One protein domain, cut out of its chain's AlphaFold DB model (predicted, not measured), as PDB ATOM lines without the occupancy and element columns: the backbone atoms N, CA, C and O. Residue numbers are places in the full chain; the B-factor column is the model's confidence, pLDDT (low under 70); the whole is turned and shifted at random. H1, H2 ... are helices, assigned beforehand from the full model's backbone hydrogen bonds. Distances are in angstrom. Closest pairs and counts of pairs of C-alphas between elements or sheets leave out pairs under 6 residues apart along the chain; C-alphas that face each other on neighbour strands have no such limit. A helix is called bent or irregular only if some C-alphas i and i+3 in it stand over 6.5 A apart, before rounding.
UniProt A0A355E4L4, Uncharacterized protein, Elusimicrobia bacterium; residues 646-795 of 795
ATOM      1  N   PHE A 646     -36.749 -57.270   0.367       92.56
ATOM      2  CA  PHE A 646     -37.728 -56.595   1.225       92.56
ATOM      3  C   PHE A 646     -39.164 -56.981   0.855       92.56
ATOM      4  O   PHE A 646     -39.983 -57.279   1.727       92.56
ATOM      5  N   LEU A 647     -39.447 -57.018  -0.451       92.06
ATOM      6  CA  LEU A 647     -40.723 -57.431  -1.025       92.06
ATOM      7  C   LEU A 647     -40.673 -58.908  -1.442       92.06
ATOM      8  O   LEU A 647     -39.891 -59.310  -2.303       92.06
ATOM      9  N   LYS A 648     -41.565 -59.722  -0.878       90.62
ATOM     10  CA  LYS A 648     -41.680 -61.149  -1.196       90.62
ATOM     11  C   LYS A 648     -42.199 -61.355  -2.621       90.62
ATOM     12  O   LYS A 648     -43.203 -60.766  -3.022       90.62
ATOM     13  N   GLY A 649     -41.549 -62.258  -3.357       85.44
ATOM     14  CA  GLY A 649     -42.005 -62.712  -4.675       85.44
ATOM     15  C   GLY A 649     -41.962 -61.650  -5.779       85.44
ATOM     16  O   GLY A 649     -42.707 -61.774  -6.747       85.44
ATOM     17  N   GLN A 650     -41.140 -60.607  -5.631       84.38
ATOM     18  CA  GLN A 650     -40.853 -59.657  -6.707       84.38
ATOM     19  C   GLN A 650     -39.629 -60.110  -7.511       84.38
ATOM     20  O   GLN A 650     -38.689 -60.657  -6.946       84.38
ATOM     21  N   GLU A 651     -39.642 -59.862  -8.823       82.56
ATOM     22  CA  GLU A 651     -38.492 -60.102  -9.710       82.56
ATOM     23  C   GLU A 651     -37.374 -59.076  -9.469       82.56
ATOM     24  O   GLU A 651     -36.202 -59.432  -9.411       82.56
ATOM     25  N   LYS A 652     -37.750 -57.808  -9.257       85.12
ATOM     26  CA  LYS A 652     -36.873 -56.792  -8.670       85.12
ATOM     27  C   LYS A 652     -36.964 -56.919  -7.151       85.12
ATOM     28  O   LYS A 652     -37.887 -56.387  -6.535       85.12
ATOM     29  N   ASP A 653     -36.011 -57.614  -6.555       85.38
ATOM     30  CA  ASP A 653     -35.976 -57.940  -5.131       85.38
ATOM     31  C   ASP A 653     -35.327 -56.848  -4.263       85.38
ATOM     32  O   ASP A 653     -34.800 -57.148  -3.203       85.38
ATOM     33  N   TYR A 654     -35.372 -55.573  -4.668       92.56
ATOM     34  CA  TYR A 654     -34.777 -54.468  -3.907       92.56
ATOM     35  C   TYR A 654     -35.549 -53.148  -4.037       92.56
ATOM     36  O   TYR A 654     -36.213 -52.881  -5.049       92.56
ATOM     37  N   ILE A 655     -35.425 -52.284  -3.023       94.38
ATOM     38  CA  ILE A 655     -36.090 -50.974  -2.983       94.38
ATOM     39  C   ILE A 655     -35.338 -49.979  -3.882       94.38
ATOM     40  O   ILE A 655     -35.848 -49.593  -4.943       94.38
ATOM     41  N   ARG A 656     -34.104 -49.616  -3.510       96.06
ATOM     42  CA  ARG A 656     -33.263 -48.595  -4.176       96.06
ATOM     43  C   ARG A 656     -31.914 -49.174  -4.625       96.06
ATOM     44  O   ARG A 656     -31.572 -50.306  -4.293       96.06
ATOM     45  N   HIS A 657     -31.172 -48.426  -5.448       96.94
ATOM     46  CA  HIS A 657     -29.900 -48.896  -6.011       96.94
ATOM     47  C   HIS A 657     -28.897 -47.757  -6.256       96.94
ATOM     48  O   HIS A 657     -29.260 -46.720  -6.809       96.94
ATOM     49  N   GLY A 658     -27.617 -47.955  -5.938       97.50
ATOM     50  CA  GLY A 658     -26.547 -46.968  -6.145       97.50
ATOM     51  C   GLY A 658     -26.257 -46.650  -7.622       97.50
ATOM     52  O   GLY A 658     -25.838 -45.544  -7.968       97.50
ATOM     53  N   GLU A 659     -26.546 -47.579  -8.539       97.56
ATOM     54  CA  GLU A 659     -26.450 -47.336  -9.994       97.56
ATOM     55  C   GLU A 659     -27.696 -46.639 -10.582       97.56
ATOM     56  O   GLU A 659     -27.835 -46.585 -11.800       97.56
ATOM     57  N   ASN A 660     -28.627 -46.132  -9.760       97.62
ATOM     58  CA  ASN A 660     -29.821 -45.448 -10.270       97.62
ATOM     59  C   ASN A 660     -29.464 -44.245 -11.167       97.62
ATOM     60  O   ASN A 660     -28.397 -43.638 -11.030       97.62
ATOM     61  N   THR A 661     -30.389 -43.878 -12.053       97.69
ATOM     62  CA  THR A 661     -30.266 -42.746 -12.985       97.69
ATOM     63  C   THR A 661     -31.218 -41.597 -12.633       97.69
ATOM     64  O   THR A 661     -31.602 -40.832 -13.518       97.69
ATOM     65  N   TYR A 662     -31.652 -41.494 -11.373       98.00
ATOM     66  CA  TYR A 662     -32.557 -40.434 -10.927       98.00
ATOM     67  C   TYR A 662     -31.900 -39.056 -11.112       98.00
ATOM     68  O   TYR A 662     -30.708 -38.898 -10.854       98.00
ATOM     69  N   GLN A 663     -32.652 -38.071 -11.599       97.88
ATOM     70  CA  GLN A 663     -32.161 -36.711 -11.827       97.88
ATOM     71  C   GLN A 663     -32.728 -35.816 -10.729       97.88
ATOM     72  O   GLN A 663     -33.942 -35.766 -10.572       97.88
ATOM     73  N   TYR A 664     -31.864 -35.137  -9.973       95.69
ATOM     74  CA  TYR A 664     -32.280 -34.408  -8.776       95.69
ATOM     75  C   TYR A 664     -33.276 -33.282  -9.084       95.69
ATOM     76  O   TYR A 664     -33.005 -32.423  -9.930       95.69
ATOM     77  N   ASN A 665     -34.383 -33.281  -8.341       91.56
ATOM     78  CA  ASN A 665     -35.394 -32.234  -8.288       91.56
ATOM     79  C   ASN A 665     -35.764 -31.987  -6.815       91.56
ATOM     80  O   ASN A 665     -36.015 -32.941  -6.082       91.56
ATOM     81  N   ASP A 666     -35.780 -30.736  -6.358       82.81
ATOM     82  CA  ASP A 666     -36.011 -30.384  -4.948       82.81
ATOM     83  C   ASP A 666     -37.492 -30.400  -4.528       82.81
ATOM     84  O   ASP A 666     -37.786 -30.452  -3.332       82.81
ATOM     85  N   ASP A 667     -38.409 -30.444  -5.501       84.81
ATOM     86  CA  ASP A 667     -39.862 -30.574  -5.306       84.81
ATOM     87  C   ASP A 667     -40.367 -32.041  -5.234       84.81
ATOM     88  O   ASP A 667     -41.555 -32.269  -4.990       84.81
ATOM     89  N   ASP A 668     -39.506 -33.042  -5.468       88.88
ATOM     90  CA  ASP A 668     -39.898 -34.464  -5.517       88.88
ATOM     91  C   ASP A 668     -40.122 -35.086  -4.119       88.88
ATOM     92  O   ASP A 668     -39.828 -34.495  -3.079       88.88
ATOM     93  N   GLU A 669     -40.630 -36.320  -4.082       90.31
ATOM     94  CA  GLU A 669     -40.776 -37.114  -2.856       90.31
ATOM     95  C   GLU A 669     -39.396 -37.411  -2.221       90.31
ATOM     96  O   GLU A 669     -38.409 -37.609  -2.930       90.31
ATOM     97  N   VAL A 670     -39.284 -37.416  -0.886       88.50
ATOM     98  CA  VAL A 670     -37.970 -37.421  -0.210       88.50
ATOM     99  C   VAL A 670     -37.141 -38.680  -0.483       88.50
ATOM    100  O   VAL A 670     -35.925 -38.580  -0.646       88.50
ATOM    101  N   HIS A 671     -37.766 -39.851  -0.611       91.25
ATOM    102  CA  HIS A 671     -37.067 -41.095  -0.926       91.25
ATOM    103  C   HIS A 671     -36.571 -41.095  -2.381       91.25
ATOM    104  O   HIS A 671     -35.529 -41.687  -2.670       91.25
ATOM    105  N   ASP A 672     -37.275 -40.409  -3.292       91.69
ATOM    106  CA  ASP A 672     -36.807 -40.161  -4.658       91.69
ATOM    107  C   ASP A 672     -35.630 -39.179  -4.666       91.69
ATOM    108  O   ASP A 672     -34.580 -39.509  -5.220       91.69
ATOM    109  N   GLN A 673     -35.725 -38.048  -3.953       92.19
ATOM    110  CA  GLN A 673     -34.606 -37.108  -3.791       92.19
ATOM    111  C   GLN A 673     -33.339 -37.809  -3.267       92.19
ATOM    112  O   GLN A 673     -32.248 -37.616  -3.813       92.19
ATOM    113  N   GLY A 674     -33.478 -38.673  -2.254       95.31
ATOM    114  CA  GLY A 674     -32.376 -39.428  -1.648       95.31
ATOM    115  C   GLY A 674     -31.601 -40.316  -2.626       95.31
ATOM    116  O   GLY A 674     -30.385 -40.482  -2.468       95.31
ATOM    117  N   GLN A 675     -32.243 -40.792  -3.704       97.81
ATOM    118  CA  GLN A 675     -31.573 -41.557  -4.760       97.81
ATOM    119  C   GLN A 675     -30.459 -40.759  -5.454       97.81
ATOM    120  O   GLN A 675     -29.481 -41.368  -5.900       97.81
ATOM    121  N   ALA A 676     -30.548 -39.423  -5.511       98.12
ATOM    122  CA  ALA A 676     -29.482 -38.582  -6.056       98.12
ATOM    123  C   ALA A 676     -28.220 -38.606  -5.178       98.12
ATOM    124  O   ALA A 676     -27.114 -38.712  -5.702       98.12
ATOM    125  N   TRP A 677     -28.367 -38.546  -3.850       97.44
ATOM    126  CA  TRP A 677     -27.233 -38.542  -2.916       97.44
ATOM    127  C   TRP A 677     -26.612 -39.936  -2.758       97.44
ATOM    128  O   TRP A 677     -25.404 -40.091  -2.946       97.44
ATOM    129  N   GLY A 678     -27.434 -40.971  -2.532       97.56
ATOM    130  CA  GLY A 678     -26.971 -42.364  -2.497       97.56
ATOM    131  C   GLY A 678     -26.339 -42.801  -3.826       97.56
ATOM    132  O   GLY A 678     -25.271 -43.420  -3.857       97.56
ATOM    133  N   GLY A 679     -26.952 -42.400  -4.944       98.38
ATOM    134  CA  GLY A 679     -26.445 -42.650  -6.290       98.38
ATOM    135  C   GLY A 679     -25.129 -41.928  -6.590       98.38
ATOM    136  O   GLY A 679     -24.225 -42.539  -7.165       98.38
ATOM    137  N   PHE A 680     -24.992 -40.667  -6.163       98.75
ATOM    138  CA  PHE A 680     -23.747 -39.904  -6.256       98.75
ATOM    139  C   PHE A 680     -22.613 -40.611  -5.507       98.75
ATOM    140  O   PHE A 680     -21.572 -40.896  -6.101       98.75
ATOM    141  N   GLY A 681     -22.809 -40.943  -4.227       98.44
ATOM    142  CA  GLY A 681     -21.741 -41.516  -3.407       98.44
ATOM    143  C   GLY A 681     -21.305 -42.901  -3.883       98.44
ATOM    144  O   GLY A 681     -20.109 -43.206  -3.854       98.44
ATOM    145  N   TRP A 682     -22.226 -43.730  -4.385       98.69
ATOM    146  CA  TRP A 682     -21.866 -45.015  -4.990       98.69
ATOM    147  C   TRP A 682     -21.059 -44.857  -6.288       98.69
ATOM    148  O   TRP A 682     -20.036 -45.524  -6.474       98.69
ATOM    149  N   LYS A 683     -21.469 -43.943  -7.178       98.75
ATOM    150  CA  LYS A 683     -20.746 -43.673  -8.432       98.75
ATOM    151  C   LYS A 683     -19.369 -43.063  -8.175       98.75
ATOM    152  O   LYS A 683     -18.407 -43.485  -8.813       98.75
ATOM    153  N   LEU A 684     -19.250 -42.162  -7.195       98.81
ATOM    154  CA  LEU A 684     -17.968 -41.626  -6.733       98.81
ATOM    155  C   LEU A 684     -17.057 -42.744  -6.203       98.81
ATOM    156  O   LEU A 684     -15.907 -42.838  -6.624       98.81
ATOM    157  N   ARG A 685     -17.577 -43.646  -5.354       98.69
ATOM    158  CA  ARG A 685     -16.829 -44.815  -4.859       98.69
ATOM    159  C   ARG A 685     -16.267 -45.656  -6.006       98.69
ATOM    160  O   ARG A 685     -15.084 -45.982  -5.996       98.69
ATOM    161  N   LYS A 686     -17.082 -45.969  -7.017       98.62
ATOM    162  CA  LYS A 686     -16.628 -46.709  -8.207       98.62
ATOM    163  C   LYS A 686     -15.578 -45.954  -9.018       98.62
ATOM    164  O   LYS A 686     -14.590 -46.562  -9.419       98.62
ATOM    165  N   ALA A 687     -15.774 -44.657  -9.248       98.56
ATOM    166  CA  ALA A 687     -14.829 -43.831  -9.995       98.56
ATOM    167  C   ALA A 687     -13.455 -43.792  -9.305       98.56
ATOM    168  O   ALA A 687     -12.440 -44.016  -9.956       98.56
ATOM    169  N   LEU A 688     -13.422 -43.633  -7.978       98.62
ATOM    170  CA  LEU A 688     -12.190 -43.653  -7.180       98.62
ATOM    171  C   LEU A 688     -11.472 -45.012  -7.205       98.62
ATOM    172  O   LEU A 688     -10.242 -45.051  -7.232       98.62
ATOM    173  N   ILE A 689     -12.217 -46.123  -7.217       98.44
ATOM    174  CA  ILE A 689     -11.651 -47.474  -7.374       98.44
ATOM    175  C   ILE A 689     -11.027 -47.631  -8.769       98.44
ATOM    176  O   ILE A 689      -9.893 -48.097  -8.882       98.44
ATOM    177  N   GLU A 690     -11.709 -47.193  -9.830       98.25
ATOM    178  CA  GLU A 690     -11.166 -47.282 -11.191       98.25
ATOM    179  C   GLU A 690      -9.958 -46.349 -11.391       98.25
ATOM    180  O   GLU A 690      -8.957 -46.773 -11.960       98.25
ATOM    181  N   SER A 691      -9.961 -45.135 -10.827       97.56
ATOM    182  CA  SER A 691      -8.782 -44.254 -10.805       97.56
ATOM    183  C   SER A 691      -7.607 -44.866 -10.029       97.56
ATOM    184  O   SER A 691      -6.456 -44.778 -10.460       97.56
ATOM    185  N   ALA A 692      -7.867 -45.542  -8.903       96.75
ATOM    186  CA  ALA A 692      -6.836 -46.242  -8.137       96.75
ATOM    187  C   ALA A 692      -6.219 -47.418  -8.921       96.75
ATOM    188  O   ALA A 692      -5.009 -47.638  -8.854       96.75
ATOM    189  N   LYS A 693      -7.033 -48.128  -9.707       97.62
ATOM    190  CA  LYS A 693      -6.618 -49.204 -10.616       97.62
ATOM    191  C   LYS A 693      -5.860 -48.683 -11.839       97.62
ATOM    192  O   LYS A 693      -4.813 -49.227 -12.186       97.62
ATOM    193  N   ALA A 694      -6.314 -47.585 -12.443       97.12
ATOM    194  CA  ALA A 694      -5.615 -46.890 -13.525       97.12
ATOM    195  C   ALA A 694      -4.234 -46.365 -13.085       97.12
ATOM    196  O   ALA A 694      -3.305 -46.315 -13.889       97.12
ATOM    197  N   ALA A 695      -4.064 -46.059 -11.793       95.69
ATOM    198  CA  ALA A 695      -2.774 -45.749 -11.173       95.69
ATOM    199  C   ALA A 695      -1.864 -46.979 -10.924       95.69
ATOM    200  O   ALA A 695      -0.803 -46.835 -10.316       95.69
ATOM    201  N   GLY A 696      -2.246 -48.174 -11.394       97.12
ATOM    202  CA  GLY A 696      -1.414 -49.383 -11.396       97.12
ATOM    203  C   GLY A 696      -1.592 -50.323 -10.200       97.12
ATOM    204  O   GLY A 696      -0.782 -51.234 -10.042       97.12
ATOM    205  N   LEU A 697      -2.614 -50.123  -9.362       97.31
ATOM    206  CA  LEU A 697      -2.938 -51.046  -8.267       97.31
ATOM    207  C   LEU A 697      -3.683 -52.293  -8.761       97.31
ATOM    208  O   LEU A 697      -4.409 -52.250  -9.758       97.31
ATOM    209  N   THR A 698      -3.547 -53.404  -8.032       97.81
ATOM    210  CA  THR A 698      -4.392 -54.590  -8.243       97.81
ATOM    211  C   THR A 698      -5.856 -54.296  -7.897       97.81
ATOM    212  O   THR A 698      -6.159 -53.311  -7.228       97.81
ATOM    213  N   GLN A 699      -6.784 -55.157  -8.328       96.19
ATOM    214  CA  GLN A 699      -8.218 -54.976  -8.065       96.19
ATOM    215  C   GLN A 699      -8.529 -54.861  -6.558       96.19
ATOM    216  O   GLN A 699      -9.257 -53.957  -6.167       96.19
ATOM    217  N   GLU A 700      -7.932 -55.708  -5.715       96.50
ATOM    218  CA  GLU A 700      -8.132 -55.698  -4.256       96.50
ATOM    219  C   GLU A 700      -7.566 -54.424  -3.599       96.50
ATOM    220  O   GLU A 700      -8.228 -53.776  -2.785       96.50
ATOM    221  N   GLU A 701      -6.358 -54.007  -3.991       97.06
ATOM    222  CA  GLU A 701      -5.740 -52.767  -3.505       97.06
ATOM    223  C   GLU A 701      -6.512 -51.522  -3.962       97.06
ATOM    224  O   GLU A 701      -6.665 -50.570  -3.192       97.06
ATOM    225  N   ALA A 702      -7.007 -51.525  -5.202       97.56
ATOM    226  CA  ALA A 702      -7.818 -50.458  -5.770       97.56
ATOM    227  C   ALA A 702      -9.188 -50.365  -5.090       97.56
ATOM    228  O   ALA A 702      -9.618 -49.262  -4.758       97.56
ATOM    229  N   GLU A 703      -9.841 -51.499  -4.814       96.50
ATOM    230  CA  GLU A 703     -11.078 -51.559  -4.033       96.50
ATOM    231  C   GLU A 703     -10.867 -51.010  -2.624       96.50
ATOM    232  O   GLU A 703     -11.585 -50.092  -2.225       96.50
ATOM    233  N   LYS A 704      -9.842 -51.485  -1.900       95.88
ATOM    234  CA  LYS A 704      -9.529 -50.984  -0.555       95.88
ATOM    235  C   LYS A 704      -9.244 -49.478  -0.571       95.88
ATOM    236  O   LYS A 704      -9.799 -48.741   0.241       95.88
ATOM    237  N   LYS A 705      -8.378 -49.009  -1.476       95.81
ATOM    238  CA  LYS A 705      -7.957 -47.602  -1.538       95.81
ATOM    239  C   LYS A 705      -9.089 -46.683  -1.995       95.81
ATOM    240  O   LYS A 705      -9.339 -45.673  -1.346       95.81
ATOM    241  N   GLY A 706      -9.768 -47.021  -3.089       97.50
ATOM    242  CA  GLY A 706     -10.856 -46.217  -3.643       97.50
ATOM    243  C   GLY A 706     -12.062 -46.151  -2.707       97.50
ATOM    244  O   GLY A 706     -12.612 -45.070  -2.510       97.50
ATOM    245  N   ALA A 707     -12.413 -47.263  -2.047       97.31
ATOM    246  CA  ALA A 707     -13.431 -47.258  -1.001       97.31
ATOM    247  C   ALA A 707     -13.011 -46.396   0.197       97.31
ATOM    248  O   ALA A 707     -13.788 -45.542   0.605       97.31
ATOM    249  N   ALA A 708     -11.784 -46.534   0.712       96.69
ATOM    250  CA  ALA A 708     -11.312 -45.725   1.840       96.69
ATOM    251  C   ALA A 708     -11.307 -44.213   1.535       96.69
ATOM    252  O   ALA A 708     -11.665 -43.416   2.402       96.69
ATOM    253  N   ILE A 709     -10.958 -43.808   0.306       97.44
ATOM    254  CA  ILE A 709     -11.072 -42.407  -0.129       97.44
ATOM    255  C   ILE A 709     -12.549 -41.986  -0.171       97.44
ATOM    256  O   ILE A 709     -12.896 -40.952   0.389       97.44
ATOM    257  N   ALA A 710     -13.433 -42.793  -0.764       98.25
ATOM    258  CA  ALA A 710     -14.863 -42.489  -0.837       98.25
ATOM    259  C   ALA A 710     -15.507 -42.349   0.555       98.25
ATOM    260  O   ALA A 710     -16.240 -41.393   0.802       98.25
ATOM    261  N   GLU A 711     -15.183 -43.251   1.487       97.06
ATOM    262  CA  GLU A 711     -15.613 -43.176   2.885       97.06
ATOM    263  C   GLU A 711     -15.122 -41.881   3.550       97.06
ATOM    264  O   GLU A 711     -15.926 -41.133   4.107       97.06
ATOM    265  N   ALA A 712     -13.826 -41.568   3.427       94.00
ATOM    266  CA  ALA A 712     -13.222 -40.372   4.010       94.00
ATOM    267  C   ALA A 712     -13.760 -39.060   3.411       94.00
ATOM    268  O   ALA A 712     -13.822 -38.043   4.108       94.00
ATOM    269  N   LEU A 713     -14.161 -39.061   2.139       93.25
ATOM    270  CA  LEU A 713     -14.775 -37.913   1.480       93.25
ATOM    271  C   LEU A 713     -16.245 -37.741   1.879       93.25
ATOM    272  O   LEU A 713     -16.635 -36.639   2.262       93.25
ATOM    273  N   VAL A 714     -17.046 -38.808   1.818       97.12
ATOM    274  CA  VAL A 714     -18.511 -38.721   1.915       97.12
ATOM    275  C   VAL A 714     -19.022 -38.839   3.350       97.12
ATOM    276  O   VAL A 714     -19.828 -38.003   3.754       97.12
ATOM    277  N   ILE A 715     -18.563 -39.810   4.151       94.50
ATOM    278  CA  ILE A 715     -19.154 -40.061   5.479       94.50
ATOM    279  C   ILE A 715     -19.072 -38.826   6.392       94.50
ATOM    280  O   ILE A 715     -20.095 -38.440   6.949       94.50
ATOM    281  N   PRO A 716     -17.953 -38.088   6.501       87.69
ATOM    282  CA  PRO A 716     -17.908 -36.943   7.409       87.69
ATOM    283  C   PRO A 716     -18.731 -35.725   6.952       87.69
ATOM    284  O   PRO A 716     -18.738 -34.718   7.658       87.69
ATOM    285  N   THR A 717     -19.427 -35.770   5.807       87.69
ATOM    286  CA  THR A 717     -20.359 -34.693   5.411       87.69
ATOM    287  C   THR A 717     -21.620 -34.638   6.270       87.69
ATOM    288  O   THR A 717     -22.195 -33.560   6.399       87.69
ATOM    289  N   PHE A 718     -21.967 -35.715   6.985       85.06
ATOM    290  CA  PHE A 718     -22.935 -35.674   8.088       85.06
ATOM    291  C   PHE A 718     -22.619 -34.527   9.070       85.06
ATOM    292  O   PHE A 718     -23.476 -33.697   9.362       85.06
ATOM    293  N   LEU A 719     -21.355 -34.409   9.508       79.56
ATOM    294  CA  LEU A 719     -20.882 -33.344  10.413       79.56
ATOM    295  C   LEU A 719     -20.915 -31.947   9.786       79.56
ATOM    296  O   LEU A 719     -20.731 -30.955  10.490       79.56
ATOM    297  N   ALA A 720     -21.123 -31.861   8.473       73.94
ATOM    298  CA  ALA A 720     -21.337 -30.592   7.817       73.94
ATOM    299  C   ALA A 720     -22.696 -30.011   8.259       73.94
ATOM    300  O   ALA A 720     -22.744 -28.861   8.671       73.94
ATOM    301  N   ASN A 721     -23.785 -30.791   8.287       71.56
ATOM    302  CA  ASN A 721     -25.139 -30.260   8.530       71.56
ATOM    303  C   ASN A 721     -25.560 -29.221   7.454       71.56
ATOM    304  O   ASN A 721     -25.991 -28.098   7.738       71.56
ATOM    305  N   VAL A 722     -25.356 -29.587   6.180       75.12
ATOM    306  CA  VAL A 722     -25.925 -28.891   5.005       75.12
ATOM    307  C   VAL A 722     -27.457 -29.052   4.975       75.12
ATOM    308  O   VAL A 722     -28.010 -29.834   5.739       75.12
ATOM    309  N   ARG A 723     -28.165 -28.345   4.079       76.62
ATOM    310  CA  ARG A 723     -29.640 -28.442   3.973       76.62
ATOM    311  C   ARG A 723     -30.178 -28.973   2.644       76.62
ATOM    312  O   ARG A 723     -31.390 -28.963   2.450       76.62
ATOM    313  N   ASP A 724     -29.314 -29.414   1.738       82.44
ATOM    314  CA  ASP A 724     -29.702 -29.954   0.434       82.44
ATOM    315  C   ASP A 724     -28.578 -30.824  -0.155       82.44
ATOM    316  O   ASP A 724     -27.426 -30.774   0.291       82.44
ATOM    317  N   ILE A 725     -28.930 -31.650  -1.144       89.50
ATOM    318  CA  ILE A 725     -28.014 -32.607  -1.784       89.50
ATOM    319  C   ILE A 725     -26.908 -31.906  -2.602       89.50
ATOM    320  O   ILE A 725     -25.745 -32.299  -2.466       89.50
ATOM    321  N   PRO A 726     -27.176 -30.844  -3.392       90.88
ATOM    322  CA  PRO A 726     -26.118 -30.059  -4.031       90.88
ATOM    323  C   PRO A 726     -25.080 -29.505  -3.044       90.88
ATOM    324  O   PRO A 726     -23.881 -29.580  -3.316       90.88
ATOM    325  N   ALA A 727     -25.502 -29.005  -1.881       82.00
ATOM    326  CA  ALA A 727     -24.605 -28.556  -0.822       82.00
ATOM    327  C   ALA A 727     -23.828 -29.718  -0.177       82.00
ATOM    328  O   ALA A 727     -22.656 -29.540   0.155       82.00
ATOM    329  N   ALA A 728     -24.416 -30.913  -0.042       84.50
ATOM    330  CA  ALA A 728     -23.701 -32.112   0.420       84.50
ATOM    331  C   ALA A 728     -22.567 -32.497  -0.545       84.50
ATOM    332  O   ALA A 728     -21.431 -32.720  -0.126       84.50
ATOM    333  N   ILE A 729     -22.839 -32.467  -1.852       91.81
ATOM    334  CA  ILE A 729     -21.840 -32.694  -2.906       91.81
ATOM    335  C   ILE A 729     -20.763 -31.594  -2.903       91.81
ATOM    336  O   ILE A 729     -19.580 -31.889  -3.079       91.81
ATOM    337  N   GLN A 730     -21.124 -30.336  -2.635       83.25
ATOM    338  CA  GLN A 730     -20.133 -29.278  -2.408       83.25
ATOM    339  C   GLN A 730     -19.283 -29.567  -1.164       83.25
ATOM    340  O   GLN A 730     -18.065 -29.437  -1.231       83.25
ATOM    341  N   ALA A 731     -19.865 -30.035  -0.057       81.94
ATOM    342  CA  ALA A 731     -19.095 -30.434   1.120       81.94
ATOM    343  C   ALA A 731     -18.106 -31.574   0.803       81.94
ATOM    344  O   ALA A 731     -16.972 -31.520   1.273       81.94
ATOM    345  N   VAL A 732     -18.474 -32.541  -0.049       88.81
ATOM    346  CA  VAL A 732     -17.549 -33.569  -0.571       88.81
ATOM    347  C   VAL A 732     -16.401 -32.944  -1.357       88.81
ATOM    348  O   VAL A 732     -15.244 -33.218  -1.052       88.81
ATOM    349  N   LEU A 733     -16.691 -32.054  -2.310       88.56
ATOM    350  CA  LEU A 733     -15.659 -31.351  -3.077       88.56
ATOM    351  C   LEU A 733     -14.702 -30.560  -2.173       88.56
ATOM    352  O   LEU A 733     -13.496 -30.552  -2.386       88.56
ATOM    353  N   LEU A 734     -15.222 -29.911  -1.134       80.19
ATOM    354  CA  LEU A 734     -14.430 -29.100  -0.207       80.19
ATOM    355  C   LEU A 734     -13.615 -29.941   0.787       80.19
ATOM    356  O   LEU A 734     -12.656 -29.422   1.361       80.19
ATOM    357  N   ARG A 735     -13.978 -31.217   0.973       82.94
ATOM    358  CA  ARG A 735     -13.169 -32.234   1.659       82.94
ATOM    359  C   ARG A 735     -12.124 -32.874   0.750       82.94
ATOM    360  O   ARG A 735     -11.077 -33.259   1.257       82.94
ATOM    361  N   ASP A 736     -12.419 -32.992  -0.544       86.88
ATOM    362  CA  ASP A 736     -11.482 -33.498  -1.546       86.88
ATOM    363  C   ASP A 736     -10.340 -32.534  -1.799       86.88
ATOM    364  O   ASP A 736      -9.204 -32.981  -1.916       86.88
ATOM    365  N   VAL A 737     -10.643 -31.229  -1.844       78.88
ATOM    366  CA  VAL A 737      -9.653 -30.179  -2.086       78.88
ATOM    367  C   VAL A 737      -8.383 -30.487  -1.304       78.88
ATOM    368  O   VAL A 737      -8.349 -30.556  -0.076       78.88
ATOM    369  N   ASP A 738      -7.330 -30.741  -2.063       77.69
ATOM    370  CA  ASP A 738      -5.995 -30.817  -1.553       77.69
ATOM    371  C   ASP A 738      -5.558 -29.416  -1.190       77.69
ATOM    372  O   ASP A 738      -6.139 -28.369  -1.502       77.69
ATOM    373  N   ALA A 739      -4.455 -29.407  -0.492       70.12
ATOM    374  CA  ALA A 739      -4.076 -28.225   0.196       70.12
ATOM    375  C   ALA A 739      -3.448 -27.186  -0.815       70.12
ATOM    376  O   ALA A 739      -3.321 -26.014  -0.503       70.12
ATOM    377  N   ASN A 740      -3.159 -27.510  -2.088       72.75
ATOM    378  CA  ASN A 740      -2.832 -26.497  -3.118       72.75
ATOM    379  C   ASN A 740      -4.061 -25.676  -3.564       72.75
ATOM    380  O   ASN A 740      -3.942 -24.815  -4.439       72.75
ATOM    381  N   GLY A 741      -5.242 -25.965  -3.008       69.44
ATOM    382  CA  GLY A 741      -6.521 -25.524  -3.549       69.44
ATOM    383  C   GLY A 741      -6.936 -26.333  -4.782       69.44
ATOM    384  O   GLY A 741      -7.777 -25.863  -5.542       69.44
ATOM    385  N   VAL A 742      -6.336 -27.510  -5.006       80.75
ATOM    386  CA  VAL A 742      -6.616 -28.400  -6.142       80.75
ATOM    387  C   VAL A 742      -7.454 -29.564  -5.641       80.75
ATOM    388  O   VAL A 742      -7.061 -30.213  -4.690       80.75
ATOM    389  N   ALA A 743      -8.582 -29.873  -6.269       86.69
ATOM    390  CA  ALA A 743      -9.352 -31.081  -5.961       86.69
ATOM    391  C   ALA A 743      -8.776 -32.283  -6.749       86.69
ATOM    392  O   ALA A 743      -8.979 -32.349  -7.965       86.69
ATOM    393  N   PRO A 744      -8.010 -33.199  -6.119       90.69
ATOM    394  CA  PRO A 744      -7.324 -34.291  -6.807       90.69
ATOM    395  C   PRO A 744      -8.292 -35.343  -7.355       90.69
ATOM    396  O   PRO A 744      -7.909 -36.072  -8.266       90.69
ATOM    397  N   HIS A 745      -9.527 -35.401  -6.841       95.81
ATOM    398  CA  HIS A 745     -10.601 -36.264  -7.329       95.81
ATOM    399  C   HIS A 745     -11.766 -35.456  -7.928       95.81
ATOM    400  O   HIS A 745     -12.909 -35.919  -7.984       95.81
ATOM    401  N   PHE A 746     -11.491 -34.231  -8.402       95.94
ATOM    402  CA  PHE A 746     -12.506 -33.360  -8.998       95.94
ATOM    403  C   PHE A 746     -13.245 -34.017 -10.165       95.94
ATOM    404  O   PHE A 746     -14.452 -33.828 -10.302       95.94
ATOM    405  N   GLN A 747     -12.541 -34.771 -11.014       96.94
ATOM    406  CA  GLN A 747     -13.130 -35.370 -12.213       96.94
ATOM    407  C   GLN A 747     -14.127 -36.474 -11.841       96.94
ATOM    408  O   GLN A 747     -15.226 -36.529 -12.390       96.94
ATOM    409  N   GLU A 748     -13.782 -37.297 -10.854       98.38
ATOM    410  CA  GLU A 748     -14.623 -38.345 -10.287       98.38
ATOM    411  C   GLU A 748     -15.861 -37.752  -9.598       98.38
ATOM    412  O   GLU A 748     -16.983 -38.199  -9.844       98.38
ATOM    413  N   ILE A 749     -15.677 -36.697  -8.794       97.94
ATOM    414  CA  ILE A 749     -16.764 -35.969  -8.119       97.94
ATOM    415  C   ILE A 749     -17.684 -35.295  -9.144       97.94
ATOM    416  O   ILE A 749     -18.907 -35.387  -9.033       97.94
ATOM    417  N   GLN A 750     -17.121 -34.654 -10.171       97.69
ATOM    418  CA  GLN A 750     -17.889 -33.994 -11.224       97.69
ATOM    419  C   GLN A 750     -18.686 -34.994 -12.062       97.69
ATOM    420  O   GLN A 750     -19.863 -34.749 -12.322       97.69
ATOM    421  N   ALA A 751     -18.088 -36.123 -12.449       98.00
ATOM    422  CA  ALA A 751     -18.777 -37.170 -13.194       98.00
ATOM    423  C   ALA A 751     -19.920 -37.796 -12.374       98.00
ATOM    424  O   ALA A 751     -21.026 -37.966 -12.891       98.00
ATOM    425  N   ALA A 752     -19.685 -38.077 -11.087       98.44
ATOM    426  CA  ALA A 752     -20.707 -38.606 -10.187       98.44
ATOM    427  C   ALA A 752     -21.865 -37.615  -9.965       98.44
ATOM    428  O   ALA A 752     -23.023 -38.026  -9.963       98.44
ATOM    429  N   ALA A 753     -21.580 -36.315  -9.818       98.25
ATOM    430  CA  ALA A 753     -22.606 -35.282  -9.646       98.25
ATOM    431  C   ALA A 753     -23.423 -35.057 -10.931       98.25
ATOM    432  O   ALA A 753     -24.655 -34.995 -10.895       98.25
ATOM    433  N   ALA A 754     -22.746 -35.010 -12.085       98.00
ATOM    434  CA  ALA A 754     -23.379 -34.806 -13.385       98.00
ATOM    435  C   ALA A 754     -24.350 -35.941 -13.760       98.00
ATOM    436  O   ALA A 754     -25.350 -35.680 -14.426       98.00
ATOM    437  N   ALA A 755     -24.107 -37.171 -13.285       98.06
ATOM    438  CA  ALA A 755     -25.015 -38.308 -13.465       98.06
ATOM    439  C   ALA A 755     -26.410 -38.104 -12.830       98.06
ATOM    440  O   ALA A 755     -27.350 -38.807 -13.203       98.06
ATOM    441  N   HIS A 756     -26.544 -37.144 -11.910       97.88
ATOM    442  CA  HIS A 756     -27.776 -36.804 -11.190       97.88
ATOM    443  C   HIS A 756     -28.254 -35.361 -11.463       97.88
ATOM    444  O   HIS A 756     -28.983 -34.793 -10.654       97.88
ATOM    445  N   ASN A 757     -27.849 -34.762 -12.593       96.75
ATOM    446  CA  ASN A 757     -28.128 -33.369 -12.994       96.75
ATOM    447  C   ASN A 757     -27.522 -32.279 -12.074       96.75
ATOM    448  O   ASN A 757     -27.860 -31.099 -12.188       96.75
ATOM    449  N   ILE A 758     -26.579 -32.627 -11.191       95.50
ATOM    450  CA  ILE A 758     -25.949 -31.670 -10.270       95.50
ATOM    451  C   ILE A 758     -24.614 -31.192 -10.851       95.50
ATOM    452  O   ILE A 758     -23.741 -31.980 -11.213       95.50
ATOM    453  N   LYS A 759     -24.440 -29.871 -10.949       94.06
ATOM    454  CA  LYS A 759     -23.229 -29.246 -11.502       94.06
ATOM    455  C   LYS A 759     -22.299 -28.787 -10.386       94.06
ATOM    456  O   LYS A 759     -22.697 -27.996  -9.536       94.06
ATOM    457  N   VAL A 760     -21.042 -29.216 -10.455       88.56
ATOM    458  CA  VAL A 760     -19.947 -28.730  -9.603       88.56
ATOM    459  C   VAL A 760     -18.912 -27.976 -10.435       88.56
ATOM    460  O   VAL A 760     -18.608 -28.356 -11.570       88.56
ATOM    461  N   ALA A 761     -18.385 -26.893  -9.868       86.00
ATOM    462  CA  ALA A 761     -17.337 -26.075 -10.467       86.00
ATOM    463  C   ALA A 761     -15.979 -26.409  -9.843       86.00
ATOM    464  O   ALA A 761     -15.904 -26.701  -8.650       86.00
ATOM    465  N   GLU A 762     -14.914 -26.345 -10.641       80.88
ATOM    466  CA  GLU A 762     -13.560 -26.620 -10.160       80.88
ATOM    467  C   GLU A 762     -13.110 -25.544  -9.152       80.88
ATOM    468  O   GLU A 762     -13.268 -24.345  -9.433       80.88
ATOM    469  N   PRO A 763     -12.552 -25.931  -7.990       73.44
ATOM    470  CA  PRO A 763     -11.933 -25.000  -7.054       73.44
ATOM    471  C   PRO A 763     -10.804 -24.214  -7.731       73.44
ATOM    472  O   PRO A 763      -9.971 -24.782  -8.433       73.44
ATOM    473  N   LYS A 764     -10.760 -22.893  -7.523       60.62
ATOM    474  CA  LYS A 764      -9.712 -22.030  -8.091       60.62
ATOM    475  C   LYS A 764      -8.691 -21.653  -7.014       60.62
ATOM    476  O   LYS A 764      -9.080 -20.970  -6.062       60.62
ATOM    477  N   PRO A 765      -7.400 -22.002  -7.173       52.47
ATOM    478  CA  PRO A 765      -6.359 -21.578  -6.244       52.47
ATOM    479  C   PRO A 765      -6.342 -20.052  -6.071       52.47
ATOM    480  O   PRO A 765      -6.273 -19.309  -7.049       52.47
ATOM    481  N   GLY A 766      -6.399 -19.586  -4.820       46.44
ATOM    482  CA  GLY A 766      -6.302 -18.166  -4.458       46.44
ATOM    483  C   GLY A 766      -7.617 -17.451  -4.122       46.44
ATOM    484  O   GLY A 766      -7.557 -16.379  -3.525       46.44
ATOM    485  N   ASN A 767      -8.786 -18.037  -4.405       37.59
ATOM    486  CA  ASN A 767     -10.080 -17.464  -4.013       37.59
ATOM    487  C   ASN A 767     -10.687 -18.218  -2.822       37.59
ATOM    488  O   ASN A 767     -11.576 -19.049  -2.995       37.59
ATOM    489  N   ALA A 768     -10.280 -17.858  -1.601       35.47
ATOM    490  CA  ALA A 768     -10.947 -18.279  -0.360       35.47
ATOM    491  C   ALA A 768     -12.284 -17.532  -0.114       35.47
ATOM    492  O   ALA A 768     -12.630 -17.201   1.016       35.47
ATOM    493  N   GLU A 769     -13.035 -17.267  -1.186       32.97
ATOM    494  CA  GLU A 769     -14.432 -16.841  -1.155       32.97
ATOM    495  C   GLU A 769     -15.228 -17.743  -2.103       32.97
ATOM    496  O   GLU A 769     -15.351 -17.481  -3.304       32.97
ATOM    497  N   VAL A 770     -15.816 -18.803  -1.544       37.19
ATOM    498  CA  VAL A 770     -16.971 -19.465  -2.159       37.19
ATOM    499  C   VAL A 770     -18.138 -18.484  -2.051       37.19
ATOM    500  O   VAL A 770     -18.881 -18.461  -1.071       37.19
ATOM    501  N   SER A 771     -18.248 -17.601  -3.041       29.36
ATOM    502  CA  SER A 771     -19.335 -16.629  -3.117       29.36
ATOM    503  C   SER A 771     -20.668 -17.365  -3.262       29.36
ATOM    504  O   SER A 771     -20.922 -18.013  -4.281       29.36
ATOM    505  N   LEU A 772     -21.515 -17.258  -2.235       32.28
ATOM    506  CA  LEU A 772     -22.896 -17.745  -2.220       32.28
ATOM    507  C   LEU A 772     -23.755 -16.936  -3.204       32.28
ATOM    508  O   LEU A 772     -24.554 -16.081  -2.823       32.28
ATOM    509  N   ALA A 773     -23.593 -17.219  -4.494       27.20
ATOM    510  CA  ALA A 773     -24.408 -16.671  -5.566       27.20
ATOM    511  C   ALA A 773     -25.716 -17.467  -5.720       27.20
ATOM    512  O   ALA A 773     -25.958 -18.103  -6.747       27.20
ATOM    513  N   SER A 774     -26.586 -17.414  -4.707       31.36
ATOM    514  CA  SER A 774     -27.994 -17.749  -4.915       31.36
ATOM    515  C   SER A 774     -28.650 -16.637  -5.739       31.36
ATOM    516  O   SER A 774     -28.614 -15.454  -5.390       31.36
ATOM    517  N   ALA A 775     -29.252 -17.002  -6.870       35.59
ATOM    518  CA  ALA A 775     -30.036 -16.072  -7.672       35.59
ATOM    519  C   ALA A 775     -31.354 -15.751  -6.940       35.59
ATOM    520  O   ALA A 775     -32.362 -16.424  -7.123       35.59
ATOM    521  N   GLY A 776     -31.340 -14.728  -6.082       32.38
ATOM    522  CA  GLY A 776     -32.500 -14.318  -5.288       32.38
ATOM    523  C   GLY A 776     -32.249 -12.992  -4.571       32.38
ATOM    524  O   GLY A 776     -31.575 -12.934  -3.545       32.38
ATOM    525  N   GLY A 777     -32.758 -11.892  -5.128       43.03
ATOM    526  CA  GLY A 777     -32.450 -10.549  -4.635       43.03
ATOM    527  C   GLY A 777     -33.123 -10.204  -3.303       43.03
ATOM    528  O   GLY A 777     -34.329  -9.990  -3.265       43.03
ATOM    529  N   PHE A 778     -32.329 -10.033  -2.239       37.44
ATOM    530  CA  PHE A 778     -32.777  -9.366  -1.001       37.44
ATOM    531  C   PHE A 778     -31.731  -8.417  -0.368       37.44
ATOM    532  O   PHE A 778     -32.077  -7.486   0.357       37.44
ATOM    533  N   MET A 779     -30.441  -8.576  -0.691       31.86
ATOM    534  CA  MET A 779     -29.339  -7.824  -0.058       31.86
ATOM    535  C   MET A 779     -29.070  -6.412  -0.620       31.86
ATOM    536  O   MET A 779     -28.261  -5.679  -0.053       31.86
ATOM    537  N   SER A 780     -29.751  -5.965  -1.684       34.88
ATOM    538  CA  SER A 780     -29.560  -4.602  -2.229       34.88
ATOM    539  C   SER A 780     -30.295  -3.498  -1.448       34.88
ATOM    540  O   SER A 780     -30.101  -2.313  -1.730       34.88
ATOM    541  N   TRP A 781     -31.119  -3.864  -0.458       37.94
ATOM    542  CA  TRP A 781     -31.898  -2.918   0.349       37.94
ATOM    543  C   TRP A 781     -31.162  -2.469   1.625       37.94
ATOM    544  O   TRP A 781     -31.094  -1.269   1.898       37.94
ATOM    545  N   LEU A 782     -30.515  -3.388   2.360       35.56
ATOM    546  CA  LEU A 782     -29.809  -3.056   3.611       35.56
ATOM    547  C   LEU A 782     -28.617  -2.103   3.405       35.56
ATOM    548  O   LEU A 782     -28.390  -1.219   4.231       35.56
ATOM    549  N   ALA A 783     -27.901  -2.221   2.282       36.28
ATOM    550  CA  ALA A 783     -26.744  -1.374   1.970       36.28
ATOM    551  C   ALA A 783     -27.096   0.112   1.740       36.28
ATOM    552  O   ALA A 783     -26.222   0.970   1.840       36.28
ATOM    553  N   LYS A 784     -28.369   0.440   1.465       39.59
ATOM    554  CA  LYS A 784     -28.841   1.832   1.344       39.59
ATOM    555  C   LYS A 784     -29.356   2.422   2.658       39.59
ATOM    556  O   LYS A 784     -29.470   3.640   2.760       39.59
ATOM    557  N   PHE A 785     -29.642   1.600   3.669       39.41
ATOM    558  CA  PHE A 785     -30.188   2.087   4.940       39.41
ATOM    559  C   PHE A 785     -29.095   2.582   5.902       39.41
ATOM    560  O   PHE A 785     -29.304   3.532   6.653       39.41
ATOM    561  N   THR A 786     -27.894   2.001   5.840       37.50
ATOM    562  CA  THR A 786     -26.767   2.357   6.721       37.50
ATOM    563  C   THR A 786     -25.987   3.602   6.283       37.50
ATOM    564  O   THR A 786     -25.402   4.264   7.136       37.50
ATOM    565  N   GLN A 787     -26.022   3.996   5.001       39.38
ATOM    566  CA  GLN A 787     -25.421   5.266   4.557       39.38
ATOM    567  C   GLN A 787     -26.247   6.505   4.954       39.38
ATOM    568  O   GLN A 787     -25.661   7.532   5.294       39.38
ATOM    569  N   SER A 788     -27.582   6.413   4.999       40.09
ATOM    570  CA  SER A 788     -28.440   7.562   5.343       40.09
ATOM    571  C   SER A 788     -28.434   7.924   6.834       40.09
ATOM    572  O   SER A 788     -28.637   9.084   7.181       40.09
ATOM    573  N   VAL A 789     -28.170   6.969   7.735       45.44
ATOM    574  CA  VAL A 789     -28.150   7.230   9.191       45.44
ATOM    575  C   VAL A 789     -26.836   7.890   9.643       45.44
ATOM    576  O   VAL A 789     -26.838   8.687  10.578       45.44
ATOM    577  N   VAL A 790     -25.719   7.640   8.951       45.25
ATOM    578  CA  VAL A 790     -24.406   8.223   9.298       45.25
ATOM    579  C   VAL A 790     -24.266   9.683   8.827       45.25
ATOM    580  O   VAL A 790     -23.521  10.447   9.438       45.25
ATOM    581  N   GLN A 791     -25.025  10.118   7.812       45.38
ATOM    582  CA  GLN A 791     -25.100  11.538   7.422       45.38
ATOM    583  C   GLN A 791     -26.066  12.378   8.283       45.38
ATOM    584  O   GLN A 791     -25.999  13.601   8.230       45.38
ATOM    585  N   ALA A 792     -26.909  11.761   9.121       48.16
ATOM    586  CA  ALA A 792     -27.892  12.467   9.954       48.16
ATOM    587  C   ALA A 792     -27.373  12.914  11.341       48.16
ATOM    588  O   ALA A 792     -28.106  13.563  12.080       48.16
ATOM    589  N   PHE A 793     -26.126  12.581  11.706       43.91
ATOM    590  CA  PHE A 793     -25.517  12.913  13.012       43.91
ATOM    591  C   PHE A 793     -24.213  13.733  12.917       43.91
ATOM    592  O   PHE A 793     -23.401  13.756  13.843       43.91
ATOM    593  N   ARG A 794     -24.013  14.444  11.799       49.75
ATOM    594  CA  ARG A 794     -23.056  15.561  11.685       49.75
ATOM    595  C   ARG A 794     -23.711  16.744  10.964       49.75
ATOM    596  O   ARG A 794     -23.392  17.026   9.811       49.75
ATOM    597  N   GLY A 795     -24.617  17.403  11.680       40.78
ATOM    598  CA  GLY A 795     -25.273  18.668  11.346       40.78
ATOM    599  C   GLY A 795     -25.702  19.344  12.638       40.78
ATOM    600  O   GLY A 795     -26.346  18.635  13.439       40.78
TER     601      GLY A 795
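Overview. This is residues 646 to 795 of the 795 residues of an uncharacterized protein of Elusimicrobia bacterium (UniProt A0A355E4L4). A compact body of four helices has a long tail sticking out of it: in the body, the long helix H1 and H2 form a hairpin, and the shorter hairpin of H3 and H4 packs on it, H4 on H1 and H3 on H2. The tail, residues 769 to 795, ends in H5 and makes much of the length, while residues 646 to 669 before H1 hold no named element. The printed part has 150 residues with five named helices, H1 to H5 in chain order, and no named strand; the class is all helix. The whole is loose, with a radius of gyration of the C-alphas of 21.1 A, and spans 81 by 42 by 23 A.

Arrangement. H1, residues 670 to 694, touches H2, residues 699 to 720, closest at the C-alphas of Ile 689 and Gly 706, 4.0 A; this hairpin has a steep tilt of 39 degrees, opposite ways. H3, residues 725 to 736, touches H2 residues 713 to 720 alone, closest at the C-alphas of Leu 713 and Val 732, 5.5 A, at a steep tilt of 61 degrees, opposite ways. H1 and H3 only just touch, with 3 pairs of C-alphas within 8 A, through residues 676 to 677 and 725 to 729 alone; the closest C-alphas, of Trp 677 and Ile 725, are 6.1 A apart. H4, residues 746 to 754, forms a hairpin with H3, closest at the C-alphas of Leu 733 and Ile 749, 6.9 A, at a shallow tilt of 9 degrees. H4 touches H1 residues 680 to 688 alone, closest at the C-alphas of Phe 680 and Ala 752, 5.1 A, at a shallow tilt of 32 degrees, only just short of steep. H2 and H4 are apart, and H5, residues 782 to 793, touches no helix. Every O i to N i+4 pair is within hydrogen-bond range in H3 and H4, but 18 of 21 in H1, 13 of 18 in H2 and 0 of 8 in H5, where 2 of 9 O i to N i+3 pairs are.

Along the chain. H1 begins at C-alpha 670 (-37.970, -37.421, -0.210) and is 36.2 A long. H2, 31.9 A, is only just irregular: C-alphas 713 and 716 are 6.8 A apart. H3 is 16.6 A long, H4 11.8 A and H5 19.0 A, ending at C-alpha 793 (-25.517, 12.913, 13.012).

Size, cuts and confidence. The C-alphas farthest apart, of Gly 649 and Gly 795, are 84.6 A apart. The printed part has no cut; H4 to H5 is a long link of 27 residues. Residue 741 and residues 764 to 795 have pLDDT under 70.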